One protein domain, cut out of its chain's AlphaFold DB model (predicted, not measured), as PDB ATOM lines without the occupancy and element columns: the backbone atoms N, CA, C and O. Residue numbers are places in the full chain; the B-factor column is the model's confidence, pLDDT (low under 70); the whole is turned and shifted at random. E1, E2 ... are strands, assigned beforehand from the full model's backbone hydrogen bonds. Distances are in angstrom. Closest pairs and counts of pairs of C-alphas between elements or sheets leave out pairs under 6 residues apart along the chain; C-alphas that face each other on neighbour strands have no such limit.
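Overview. This is residues 24 to 115 of the 173 residues of an uncharacterized protein of Daejeonella lutea (UniProt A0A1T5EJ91). A sheet of five short strands, E3 E2 E1 E4 E5, curls like part of an open barrel and makes one side of the domain, while a flatter sheet of three strands, E8 E9 E10, makes the other side. The small hairpin of E6 and E7 comes between these two sheets along the chain and is near the curled sheet at E4, while the strands of the two larger sheets stay apart from each other; the whole is compact, with a radius of gyration of the C-alphas of 12.8 A. The printed part has 92 residues, no named helix and ten named strands, E1 to E10 in order; the class is all strand, with under half of the residues, 44 of 92, in named elements. Each of the three sheets is antiparallel, and the outline spans 37 by 33 by 23 A.

Along the chain. Find C-alpha 26 at (66.746, -36.904, 652.101); there E1 begins, and it runs over residues 26 to 30 for 12.2 A. Read on to E2, residues 36 to 41, 16.5 A long, and to the short E3, residues 48 to 50, 6.9 A. Next come E4, residues 59 to 61, 7.1 A, and E5, residues 67 to 69, 6.8 A, which ends at C-alpha 69 at (75.300, -42.806, 661.931). After these you reach E6, residues 79 to 83, 12.1 A, and E7, residues 86 to 89, 10.5 A. The last three are E8, residues 94 to 97, 9.9 A, E9, residues 100 to 104, 13.1 A, and E10, residues 108 to 113, 16.8 A, which ends at C-alpha 113 at (84.320, -32.506, 665.955).

Arrangement. Start with the strongly twisted sheet E3 E2 E1 E4 E5, whose edge strands are E3 and E5. E1, E2 and E3 form a meander, each strand the antiparallel neighbour of the one before. With E4 they make a Greek key, four strands in a row in which the first, E1, is the antiparallel neighbour of the fourth. Look at the hairpin of E1 and E2, at 120 degrees between directions: N 28 and O 37 are 2.9 A apart. In the hairpin of E2 and E3, N 49 and O 40 are 2.9 A apart. The pairing of E1 is staggered: its residues 26 to 29 pair with E2 and 29 to 30 with E4, where N 61 and O 29 are 2.8 A apart. In the hairpin of E4 and E5, N 68 and O 60 are 2.8 A apart. E3 and E5 are only just apart, with their closest C-alphas at 8.1 A. Now move to the hairpin of E6 and E7, where N 80 and O 88 are 2.8 A apart. The closest C-alphas of E4 and E7 are those of Leu 59 and Glu 88, 7.7 A apart. E7 and E8 meet only through their link. E8, E9 and E10 form a second meander with E9 as its inner strand; N 95 and O 102 are 2.8 A apart in the hairpin of E8 and E9, and N 103 and O 110 are 2.8 A apart in that of E9 and E10. E5 and E9 are apart, for instance.

Size, cuts and confidence. The two C-alphas farthest apart, those of Glu 52 and Asp 107, are 38.9 A from each other. The printed part runs from 24 to 115 with no cut. None of its links is long; the one from E5 to E6, with 9 residues, is short. The mean pLDDT of the printed part is 88.5, and residues 99 and 115 are under 70.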
ATOM      1  N   VAL A  24      73.158 -35.478 655.036       94.50
ATOM      2  CA  VAL A  24      72.573 -35.077 653.755       94.50
ATOM      3  C   VAL A  24      71.049 -35.176 653.853       94.50
ATOM      4  O   VAL A  24      70.537 -36.277 654.076       94.50
ATOM      5  N   PRO A  25      70.298 -34.076 653.652       96.38
ATOM      6  CA  PRO A  25      68.845 -34.123 653.657       96.38
ATOM      7  C   PRO A  25      68.293 -35.105 652.624       96.38
ATOM      8  O   PRO A  25      68.717 -35.098 651.466       96.38
ATOM      9  N   GLY A  26      67.327 -35.929 653.016       97.00
ATOM     10  CA  GLY A  26      66.746 -36.904 652.101       97.00
ATOM     11  C   GLY A  26      65.881 -37.953 652.776       97.00
ATOM     12  O   GLY A  26      65.623 -37.903 653.976       97.00
ATOM     13  N   THR A  27      65.441 -38.915 651.972       97.94
ATOM     14  CA  THR A  27      64.628 -40.041 652.429       97.94
ATOM     15  C   THR A  27      65.510 -41.250 652.697       97.94
ATOM     16  O   THR A  27      66.290 -41.651 651.832       97.94
ATOM     17  N   TYR A  28      65.346 -41.830 653.879       98.12
ATOM     18  CA  TYR A  28      66.127 -42.953 654.387       98.12
ATOM     19  C   TYR A  28      65.210 -43.963 655.073       98.12
ATOM     20  O   TYR A  28      64.019 -43.707 655.256       98.12
ATOM     21  N   VAL A  29      65.772 -45.097 655.474       97.75
ATOM     22  CA  VAL A  29      65.103 -46.069 656.344       97.75
ATOM     23  C   VAL A  29      65.737 -46.006 657.728       97.75
ATOM     24  O   VAL A  29      66.954 -46.147 657.836       97.75
ATOM     25  N   ASP A  30      64.942 -45.791 658.775       94.62
ATOM     26  CA  ASP A  30      65.411 -45.941 660.157       94.62
ATOM     27  C   ASP A  30      65.754 -47.412 660.397       94.62
ATOM     28  O   ASP A  30      64.934 -48.297 660.146       94.62
ATOM     29  N   LEU A  31      66.973 -47.695 660.851       93.88
ATOM     30  CA  LEU A  31      67.434 -49.076 660.965       93.88
ATOM     31  C   LEU A  31      66.739 -49.844 662.103       93.88
ATOM     32  O   LEU A  31      66.621 -51.064 662.018       93.88
ATOM     33  N   ASN A  32      66.290 -49.147 663.147       89.19
ATOM     34  CA  ASN A  32      65.711 -49.752 664.344       89.19
ATOM     35  C   ASN A  32      64.185 -49.859 664.268       89.19
ATOM     36  O   ASN A  32      63.609 -50.739 664.902       89.19
ATOM     37  N   SER A  33      63.512 -48.991 663.507       91.62
ATOM     38  CA  SER A  33      62.065 -49.129 663.283       91.62
ATOM     39  C   SER A  33      61.703 -49.764 661.940       91.62
ATOM     40  O   SER A  33      60.611 -50.308 661.793       91.62
ATOM     41  N   GLY A  34      62.605 -49.717 660.955       93.56
ATOM     42  CA  GLY A  34      62.328 -50.128 659.577       93.56
ATOM     43  C   GLY A  34      61.451 -49.138 658.800       93.56
ATOM     44  O   GLY A  34      61.102 -49.410 657.649       93.56
ATOM     45  N   ASP A  35      61.098 -47.997 659.395       95.12
ATOM     46  CA  ASP A  35      60.239 -46.998 658.767       95.12
ATOM     47  C   ASP A  35      61.012 -46.136 657.768       95.12
ATOM     48  O   ASP A  35      62.177 -45.786 657.966       95.12
ATOM     49  N   SER A  36      60.322 -45.709 656.712       97.31
ATOM     50  CA  SER A  36      60.820 -44.638 655.852       97.31
ATOM     51  C   SER A  36      60.743 -43.307 656.600       97.31
ATOM     52  O   SER A  36      59.679 -42.923 657.081       97.31
ATOM     53  N   ILE A  37      61.850 -42.571 656.643       97.12
ATOM     54  CA  ILE A  37      61.982 -41.297 657.353       97.12
ATOM     55  C   ILE A  37      62.577 -40.217 656.447       97.12
ATOM     56  O   ILE A  37      63.376 -40.505 655.555       97.12
ATOM     57  N   GLN A  38      62.201 -38.960 656.683       97.81
ATOM     58  CA  GLN A  38      62.882 -37.801 656.102       97.81
ATOM     59  C   GLN A  38      63.934 -37.307 657.087       97.81
ATOM     60  O   GLN A  38      63.586 -36.841 658.168       97.81
ATOM     61  N   VAL A  39      65.207 -37.425 656.733       97.25
ATOM     62  CA  VAL A  39      66.323 -36.984 657.572       97.25
ATOM     63  C   VAL A  39      66.761 -35.594 657.139       97.25
ATOM     64  O   VAL A  39      66.896 -35.322 655.947       97.25
ATOM     65  N   VAL A  40      67.007 -34.727 658.116       96.06
ATOM     66  CA  VAL A  40      67.692 -33.439 657.958       96.06
ATOM     67  C   VAL A  40      68.721 -33.276 659.074       96.06
ATOM     68  O   VAL A  40      68.641 -33.954 660.099       96.06
ATOM     69  N   ALA A  41      69.687 -32.381 658.878       93.25
ATOM     70  CA  ALA A  41      70.582 -31.967 659.950       93.25
ATOM     71  C   ALA A  41      69.829 -31.054 660.928       93.25
ATOM     72  O   ALA A  41      69.184 -30.087 660.512       93.25
ATOM     73  N   ASP A  42      69.932 -31.345 662.217       84.12
ATOM     74  CA  ASP A  42      69.540 -30.435 663.281       84.12
ATOM     75  C   ASP A  42      70.413 -29.167 663.221       84.12
ATOM     76  O   ASP A  42      71.639 -29.273 663.130       84.12
ATOM     77  N   PRO A  43      69.825 -27.960 663.251       80.00
ATOM     78  CA  PRO A  43      70.573 -26.724 663.031       80.00
ATOM     79  C   PRO A  43      71.500 -26.344 664.194       80.00
ATOM     80  O   PRO A  43      72.404 -25.535 663.995       80.00
ATOM     81  N   GLU A  44      71.283 -26.876 665.400       76.12
ATOM     82  CA  GLU A  44      72.104 -26.564 666.576       76.12
ATOM     83  C   GLU A  44      73.280 -27.534 666.732       76.12
ATOM     84  O   GLU A  44      74.364 -27.155 667.182       76.12
ATOM     85  N   THR A  45      73.056 -28.802 666.390       78.69
ATOM     86  CA  THR A  45      73.988 -29.904 666.662       78.69
ATOM     87  C   THR A  45      74.600 -30.517 665.409       78.69
ATOM     88  O   THR A  45      75.650 -31.146 665.501       78.69
ATOM     89  N   GLY A  46      73.966 -30.354 664.246       82.81
ATOM     90  CA  GLY A  46      74.337 -31.021 662.997       82.81
ATOM     91  C   GLY A  46      73.934 -32.498 662.933       82.81
ATOM     92  O   GLY A  46      74.222 -33.161 661.938       82.81
ATOM     93  N   TYR A  47      73.279 -33.031 663.968       86.62
ATOM     94  CA  TYR A  47      72.881 -34.437 664.034       86.62
ATOM     95  C   TYR A  47      71.630 -34.728 663.218       86.62
ATOM     96  O   TYR A  47      70.785 -33.866 662.992       86.62
ATOM     97  N   ALA A  48      71.503 -35.973 662.779       91.06
ATOM     98  CA  ALA A  48      70.373 -36.432 662.004       91.06
ATOM     99  C   ALA A  48      69.116 -36.424 662.870       91.06
ATOM    100  O   ALA A  48      69.042 -37.092 663.904       91.06
ATOM    101  N   ILE A  49      68.109 -35.694 662.407       91.75
ATOM    102  CA  ILE A  49      66.764 -35.700 662.969       91.75
ATOM    103  C   ILE A  49      65.759 -36.059 661.882       91.75
ATOM    104  O   ILE A  49      65.949 -35.767 660.700       91.75
ATOM    105  N   ASN A  50      64.655 -36.671 662.289       93.81
ATOM    106  CA  ASN A  50      63.510 -36.864 661.422       93.81
ATOM    107  C   ASN A  50      62.784 -35.516 661.271       93.81
ATOM    108  O   ASN A  50      62.310 -34.960 662.261       93.81
ATOM    109  N   SER A  51      62.671 -34.986 660.053       94.38
ATOM    110  CA  SER A  51      62.123 -33.647 659.809       94.38
ATOM    111  C   SER A  51      60.637 -33.511 660.154       94.38
ATOM    112  O   SER A  51      60.162 -32.404 660.387       94.38
ATOM    113  N   GLU A  52      59.886 -34.610 660.179       92.81
ATOM    114  CA  GLU A  52      58.457 -34.596 660.509       92.81
ATOM    115  C   GLU A  52      58.235 -34.594 662.022       92.81
ATOM    116  O   GLU A  52      57.408 -33.847 662.539       92.81
ATOM    117  N   THR A  53      58.990 -35.428 662.739       92.69
ATOM    118  CA  THR A  53      58.801 -35.634 664.184       92.69
ATOM    119  C   THR A  53      59.749 -34.816 665.050       92.69
ATOM    120  O   THR A  53      59.537 -34.737 666.258       92.69
ATOM    121  N   GLN A  54      60.788 -34.230 664.448       87.25
ATOM    122  CA  GLN A  54      61.885 -33.529 665.121       87.25
ATOM    123  C   GLN A  54      62.625 -34.411 666.144       87.25
ATOM    124  O   GLN A  54      63.239 -33.914 667.084       87.25
ATOM    125  N   LYS A  55      62.550 -35.740 665.989       85.56
ATOM    126  CA  LYS A  55      63.238 -36.697 666.861       85.56
ATOM    127  C   LYS A  55      64.617 -37.053 666.301       85.56
ATOM    128  O   LYS A  55      64.732 -37.188 665.081       85.56
ATOM    129  N   PRO A  56      65.629 -37.269 667.161       86.44
ATOM    130  CA  PRO A  56      66.928 -37.780 666.738       86.44
ATOM    131  C   PRO A  56      66.816 -39.123 666.023       86.44
ATOM    132  O   PRO A  56      66.019 -39.976 666.413       86.44
ATOM    133  N   VAL A  57      67.659 -39.308 665.014       91.12
ATOM    134  CA  VAL A  57      67.805 -40.550 664.254       91.12
ATOM    135  C   VAL A  57      69.215 -41.070 664.491       91.12
ATOM    136  O   VAL A  57      70.197 -40.380 664.217       91.12
ATOM    137  N   TYR A  58      69.318 -42.279 665.041       90.00
ATOM    138  CA  TYR A  58      70.594 -42.818 665.511       90.00
ATOM    139  C   TYR A  58      71.362 -43.574 664.421       90.00
ATOM    140  O   TYR A  58      72.539 -43.300 664.182       90.00
ATOM    141  N   LEU A  59      70.682 -44.500 663.744       94.31
ATOM    142  CA  LEU A  59      71.203 -45.288 662.632       94.31
ATOM    143  C   LEU A  59      70.142 -45.352 661.539       94.31
ATOM    144  O   LEU A  59      68.985 -45.675 661.803       94.31
ATOM    145  N   TYR A  60      70.541 -45.049 660.315       96.56
ATOM    146  CA  TYR A  60      69.647 -45.045 659.166       96.56
ATOM    147  C   TYR A  60      70.371 -45.537 657.919       96.56
ATOM    148  O   TYR A  60      71.599 -45.589 657.878       96.56
ATOM    149  N   VAL A  61      69.608 -45.960 656.917       97.06
ATOM    150  CA  VAL A  61      70.127 -46.605 655.711       97.06
ATOM    151  C   VAL A  61      69.701 -45.828 654.476       97.06
ATOM    152  O   VAL A  61      68.531 -45.459 654.337       97.06
ATOM    153  N   ASP A  62      70.654 -45.571 653.583       96.81
ATOM    154  CA  ASP A  62      70.404 -44.907 652.307       96.81
ATOM    155  C   ASP A  62      69.968 -45.884 651.197       96.81
ATOM    156  O   ASP A  62      69.872 -47.101 651.374       96.81
ATOM    157  N   ASN A  63      69.730 -45.349 649.999       94.50
ATOM    158  CA  ASN A  63      69.348 -46.158 648.838       94.50
ATOM    159  C   ASN A  63      70.460 -47.109 648.352       94.50
ATOM    160  O   ASN A  63      70.161 -48.097 647.678       94.50
ATOM    161  N   ASN A  64      71.725 -46.834 648.687       95.31
ATOM    162  CA  ASN A  64      72.865 -47.700 648.377       95.31
ATOM    163  C   ASN A  64      73.058 -48.811 649.416       95.31
ATOM    164  O   ASN A  64      73.898 -49.688 649.217       95.31
ATOM    165  N   ARG A  65      72.228 -48.823 650.468       93.75
ATOM    166  CA  ARG A  65      72.321 -49.710 651.633       93.75
ATOM    167  C   ARG A  65      73.526 -49.421 652.524       93.75
ATOM    168  O   ARG A  65      73.947 -50.296 653.281       93.75
ATOM    169  N   ASP A  66      74.052 -48.204 652.459       95.88
ATOM    170  CA  ASP A  66      75.038 -47.728 653.411       95.88
ATOM    171  C   ASP A  66      74.340 -47.399 654.732       95.88
ATOM    172  O   ASP A  66      73.336 -46.690 654.772       95.88
ATOM    173  N   THR A  67      74.871 -47.943 655.824       95.38
ATOM    174  CA  THR A  67      74.457 -47.610 657.185       95.38
ATOM    175  C   THR A  67      75.146 -46.325 657.603       95.38
ATOM    176  O   THR A  67      76.376 -46.237 657.590       95.38
ATOM    177  N   ILE A  68      74.356 -45.346 658.010       94.75
ATOM    178  CA  ILE A  68      74.788 -44.001 658.348       94.75
ATOM    179  C   ILE A  68      74.470 -43.754 659.821       94.75
ATOM    180  O   ILE A  68      73.387 -44.081 660.309       94.75
ATOM    181  N   PHE A  69      75.445 -43.210 660.540       93.31
ATOM    182  CA  PHE A  69      75.300 -42.806 661.931       93.31
ATOM    183  C   PHE A  69      74.647 -41.426 662.044       93.31
ATOM    184  O   PHE A  69      74.630 -40.664 661.080       93.31
ATOM    185  N   THR A  70      74.167 -41.056 663.232       91.56
ATOM    186  CA  THR A  70      73.513 -39.756 663.475       91.56
ATOM    187  C   THR A  70      74.323 -38.548 662.984       91.56
ATOM    188  O   THR A  70      73.755 -37.541 662.589       91.56
ATOM    189  N   THR A  71      75.650 -38.652 662.901       88.44
ATOM    190  CA  THR A  71      76.520 -37.581 662.386       88.44
ATOM    191  C   THR A  71      76.619 -37.487 660.861       88.44
ATOM    192  O   THR A  71      77.292 -36.595 660.356       88.44
ATOM    193  N   GLY A  72      76.020 -38.413 660.110       89.44
ATOM    194  CA  GLY A  72      76.216 -38.542 658.659       89.44
ATOM    195  C   GLY A  72      77.416 -39.416 658.266       89.44
ATOM    196  O   GLY A  72      77.644 -39.663 657.083       89.44
ATOM    197  N   ALA A  73      78.179 -39.930 659.237       88.12
ATOM    198  CA  ALA A  73      79.292 -40.837 658.970       88.12
ATOM    199  C   ALA A  73      78.792 -42.230 658.554       88.12
ATOM    200  O   ALA A  73      77.947 -42.825 659.225       88.12
ATOM    201  N   VAL A  74      79.370 -42.792 657.490       91.12
ATOM    202  CA  VAL A  74      79.076 -44.166 657.054       91.12
ATOM    203  C   VAL A  74      79.758 -45.171 657.992       91.12
ATOM    204  O   VAL A  74      80.973 -45.137 658.194       91.12
ATOM    205  N   VAL A  75      78.977 -46.092 658.561       91.50
ATOM    206  CA  VAL A  75      79.385 -47.057 659.601       91.50
ATOM    207  C   VAL A  75      79.140 -48.521 659.206       91.50
ATOM    208  O   VAL A  75      78.966 -49.394 660.058       91.50
ATOM    209  N   ASN A  76      79.189 -48.828 657.908       92.06
ATOM    210  CA  ASN A  76      79.088 -50.198 657.393       92.06
ATOM    211  C   ASN A  76      80.027 -51.175 658.124       92.06
ATOM    212  O   ASN A  76      81.223 -50.911 658.282       92.06
ATOM    213  N   ASN A  77      79.497 -52.336 658.527       88.94
ATOM    214  CA  ASN A  77      80.210 -53.382 659.286       88.94
ATOM    215  C   ASN A  77      80.751 -52.931 660.663       88.94
ATOM    216  O   ASN A  77      81.628 -53.585 661.240       88.94
ATOM    217  N   LYS A  78      80.257 -51.807 661.193       90.31
ATOM    218  CA  LYS A  78      80.604 -51.269 662.520       90.31
ATOM    219  C   LYS A  78      79.383 -51.161 663.429       90.31
ATOM    220  O   LYS A  78      79.390 -50.357 664.354       90.31
ATOM    221  N   ILE A  79      78.359 -51.957 663.154       92.19
ATOM    222  CA  ILE A  79      77.168 -52.077 663.985       92.19
ATOM    223  C   ILE A  79      77.075 -53.489 664.554       92.19
ATOM    224  O   ILE A  79      77.545 -54.449 663.936       92.19
ATOM    225  N   THR A  80      76.443 -53.600 665.711       91.94
ATOM    226  CA  THR A  80      76.141 -54.851 666.395       91.94
ATOM    227  C   THR A  80      74.637 -54.917 666.610       91.94
ATOM    228  O   THR A  80      74.020 -53.944 667.036       91.94
ATOM    229  N   ARG A  81      74.039 -56.069 666.302       90.06
ATOM    230  CA  ARG A  81      72.650 -56.357 666.670       90.06
ATOM    231  C   ARG A  81      72.627 -56.705 668.156       90.06
ATOM    232  O   ARG A  81      73.249 -57.692 668.546       90.06
ATOM    233  N   VAL A  82      71.985 -55.864 668.958       89.56
ATOM    234  CA  VAL A  82      71.911 -56.012 670.421       89.56
ATOM    235  C   VAL A  82      70.696 -56.853 670.800       89.56
ATOM    236  O   VAL A  82      70.828 -57.773 671.599       89.56
ATOM    237  N   ASP A  83      69.564 -56.605 670.139       87.94
ATOM    238  CA  ASP A  83      68.321 -57.367 670.275       87.94
ATOM    239  C   ASP A  83      67.722 -57.671 668.896       87.94
ATOM    240  O   ASP A  83      68.263 -57.266 667.863       87.94
ATOM    241  N   ASP A  84      66.598 -58.392 668.857       82.81
ATOM    242  CA  ASP A  84      66.025 -58.871 667.600       82.81
ATOM    243  C   ASP A  84      65.777 -57.757 666.566       82.81
ATOM    244  O   ASP A  84      66.077 -57.959 665.392       82.81
ATOM    245  N   ASP A  85      65.386 -56.557 666.982       84.25
ATOM    246  CA  ASP A  85      65.120 -55.441 666.063       84.25
ATOM    247  C   ASP A  85      65.913 -54.177 666.421       84.25
ATOM    248  O   ASP A  85      65.534 -53.069 666.056       84.25
ATOM    249  N   TYR A  86      67.017 -54.324 667.160       86.31
ATOM    250  CA  TYR A  86      67.772 -53.178 667.658       86.31
ATOM    251  C   TYR A  86      69.264 -53.294 667.355       86.31
ATOM    252  O   TYR A  86      69.934 -54.268 667.720       86.31
ATOM    253  N   TYR A  87      69.775 -52.272 666.675       91.31
ATOM    254  CA  TYR A  87      71.161 -52.137 666.266       91.31
ATOM    255  C   TYR A  87      71.803 -50.954 666.978       91.31
ATOM    256  O   TYR A  87      71.234 -49.865 667.075       91.31
ATOM    257  N   GLU A  88      73.040 -51.161 667.401       90.31
ATOM    258  CA  GLU A  88      73.906 -50.114 667.927       90.31
ATOM    259  C   GLU A  88      75.225 -50.104 667.168       90.31
ATOM    260  O   GLU A  88      75.578 -51.064 666.481       90.31
ATOM    261  N   VAL A  89      75.976 -49.011 667.281       89.69
ATOM    262  CA  VAL A  89      77.360 -49.012 666.816       89.69
ATOM    263  C   VAL A  89      78.217 -49.870 667.745       89.69
ATOM    264  O   VAL A  89      78.025 -49.892 668.955       89.69
ATOM    265  N   ASP A  90      79.181 -50.581 667.175       88.94
ATOM    266  CA  ASP A  90      80.197 -51.311 667.927       88.94
ATOM    267  C   ASP A  90      81.104 -50.289 668.628       88.94
ATOM    268  O   ASP A  90      81.907 -49.622 667.972       88.94
ATOM    269  N   ASP A  91      80.968 -50.161 669.947       83.25
ATOM    270  CA  ASP A  91      81.678 -49.200 670.804       83.25
ATOM    271  C   ASP A  91      83.210 -49.360 670.762       83.25
ATOM    272  O   ASP A  91      83.976 -48.418 671.001       83.25
ATOM    273  N   THR A  92      83.699 -50.535 670.357       85.06
ATOM    274  CA  THR A  92      85.127 -50.759 670.121       85.06
ATOM    275  C   THR A  92      85.614 -50.083 668.835       85.06
ATOM    276  O   THR A  92      86.793 -49.700 668.748       85.06
ATOM    277  N   LYS A  93      84.719 -49.886 667.856       85.62
ATOM    278  CA  LYS A  93      84.987 -49.319 666.523       85.62
ATOM    279  C   LYS A  93      84.468 -47.897 666.351       85.62
ATOM    280  O   LYS A  93      85.051 -47.164 665.558       85.62
ATOM    281  N   VAL A  94      83.419 -47.496 667.052       86.31
ATOM    282  CA  VAL A  94      82.836 -46.155 667.008       86.31
ATOM    283  C   VAL A  94      82.755 -45.638 668.436       86.31
ATOM    284  O   VAL A  94      82.021 -46.170 669.253       86.31
ATOM    285  N   ILE A  95      83.533 -44.606 668.741       84.31
ATOM    286  CA  ILE A  95      83.539 -43.960 670.056       84.31
ATOM    287  C   ILE A  95      82.822 -42.624 669.911       84.31
ATOM    288  O   ILE A  95      83.207 -41.828 669.058       84.31
ATOM    289  N   VAL A  96      81.819 -42.379 670.747       81.25
ATOM    290  CA  VAL A  96      81.092 -41.106 670.815       81.25
ATOM    291  C   VAL A  96      81.393 -40.468 672.171       81.25
ATOM    292  O   VAL A  96      81.088 -41.051 673.207       81.25
ATOM    293  N   GLU A  97      82.025 -39.297 672.162       80.06
ATOM    294  CA  GLU A  97      82.389 -38.508 673.346       80.06
ATOM    295  C   GLU A  97      81.777 -37.106 673.196       80.06
ATOM    296  O   GLU A  97      82.306 -36.266 672.478       80.06
ATOM    297  N   ASP A  98      80.644 -36.838 673.847       77.62
ATOM    298  CA  ASP A  98      79.886 -35.582 673.709       77.62
ATOM    299  C   ASP A  98      79.509 -35.245 672.247       77.62
ATOM    300  O   ASP A  98      78.549 -35.796 671.702       77.62
ATOM    301  N   LYS A  99      80.246 -34.318 671.617       69.31
ATOM    302  CA  LYS A  99      80.097 -33.914 670.205       69.31
ATOM    303  C   LYS A  99      81.113 -34.574 669.274       69.31
ATOM    304  O   LYS A  99      81.002 -34.474 668.054       69.31
ATOM    305  N   ASP A 100      82.092 -35.252 669.856       77.19
ATOM    306  CA  ASP A 100      83.157 -35.909 669.137       77.19
ATOM    307  C   ASP A 100      82.759 -37.331 668.747       77.19
ATOM    308  O   ASP A 100      82.436 -38.160 669.597       77.19
ATOM    309  N   VAL A 101      82.888 -37.671 667.465       81.38
ATOM    310  CA  VAL A 101      82.715 -39.056 666.997       81.38
ATOM    311  C   VAL A 101      84.020 -39.568 666.423       81.38
ATOM    312  O   VAL A 101      84.598 -38.962 665.532       81.38
ATOM    313  N   THR A 102      84.514 -40.703 666.908       84.56
ATOM    314  CA  THR A 102      85.693 -41.385 666.368       84.56
ATOM    315  C   THR A 102      85.304 -42.723 665.759       84.56
ATOM    316  O   THR A 102      84.960 -43.655 666.476       84.56
ATOM    317  N   VAL A 103      85.468 -42.862 664.447       83.94
ATOM    318  CA  VAL A 103      85.290 -44.115 663.707       83.94
ATOM    319  C   VAL A 103      86.656 -44.747 663.434       83.94
ATOM    320  O   VAL A 103      87.523 -44.148 662.794       83.94
ATOM    321  N   LYS A 104      86.867 -45.970 663.918       81.31
ATOM    322  CA  LYS A 104      88.073 -46.775 663.704       81.31
ATOM    323  C   LYS A 104      87.895 -47.703 662.505       81.31
ATOM    324  O   LYS A 104      86.903 -48.427 662.374       81.31
ATOM    325  N   TYR A 105      88.896 -47.696 661.643       78.12
ATOM    326  CA  TYR A 105      89.109 -48.618 660.536       78.12
ATOM    327  C   TYR A 105      90.325 -49.495 660.858       78.12
ATOM    328  O   TYR A 105      90.923 -49.354 661.925       78.12
ATOM    329  N   ALA A 106      90.647 -50.449 659.985       79.50
ATOM    330  CA  ALA A 106      91.729 -51.401 660.243       79.50
ATOM    331  C   ALA A 106      93.105 -50.714 660.348       79.50
ATOM    332  O   ALA A 106      93.933 -51.115 661.155       79.50
ATOM    333  N   ASP A 107      93.309 -49.671 659.549       83.62
ATOM    334  CA  ASP A 107      94.578 -48.996 659.266       83.62
ATOM    335  C   ASP A 107      94.575 -47.503 659.648       83.62
ATOM    336  O   ASP A 107      95.621 -46.860 659.726       83.62
ATOM    337  N   TYR A 108      93.403 -46.925 659.921       81.19
ATOM    338  CA  TYR A 108      93.283 -45.541 660.372       81.19
ATOM    339  C   TYR A 108      92.070 -45.318 661.275       81.19
ATOM    340  O   TYR A 108      91.141 -46.117 661.348       81.19
ATOM    341  N   LYS A 109      92.041 -44.175 661.960       83.50
ATOM    342  CA  LYS A 109      90.849 -43.660 662.642       83.50
ATOM    343  C   LYS A 109      90.486 -42.274 662.138       83.50
ATOM    344  O   LYS A 109      91.372 -41.458 661.879       83.50
ATOM    345  N   LYS A 110      89.191 -41.997 662.045       81.56
ATOM    346  CA  LYS A 110      88.624 -40.700 661.674       81.56
ATOM    347  C   LYS A 110      87.867 -40.141 662.874       81.56
ATOM    348  O   LYS A 110      87.019 -40.837 663.411       81.56
ATOM    349  N   LYS A 111      88.221 -38.941 663.332       82.38
ATOM    350  CA  LYS A 111      87.525 -38.196 664.388       82.38
ATOM    351  C   LYS A 111      86.800 -37.006 663.759       82.38
ATOM    352  O   LYS A 111      87.415 -36.331 662.937       82.38
ATOM    353  N   PHE A 112      85.559 -36.775 664.151       78.81
ATOM    354  CA  PHE A 112      84.700 -35.657 663.769       78.81
ATOM    355  C   PHE A 112      84.443 -34.813 665.014       78.81
ATOM    356  O   PHE A 112      84.168 -35.402 666.057       78.81
ATOM    357  N   ASP A 113      84.566 -33.494 664.896       78.06
ATOM    358  CA  ASP A 113      84.320 -32.506 665.955       78.06
ATOM    359  C   ASP A 113      83.597 -31.307 665.320       78.06
ATOM    360  O   ASP A 113      84.222 -30.381 664.805       78.06
ATOM    361  N   GLY A 114      82.265 -31.385 665.228       73.38
ATOM    362  CA  GLY A 114      81.471 -30.403 664.482       73.38
ATOM    363  C   GLY A 114      81.883 -30.311 663.006       73.38
ATOM    364  O   GLY A 114      81.754 -31.283 662.260       73.38
ATOM    365  N   ASP A 115      82.372 -29.140 662.591       68.62
ATOM    366  CA  ASP A 115      82.854 -28.892 661.225       68.62
ATOM    367  C   ASP A 115      84.294 -29.376 660.981       68.62
ATOM    368  O   ASP A 115      84.735 -29.459 659.831       68.62
TER     369      ASP A 115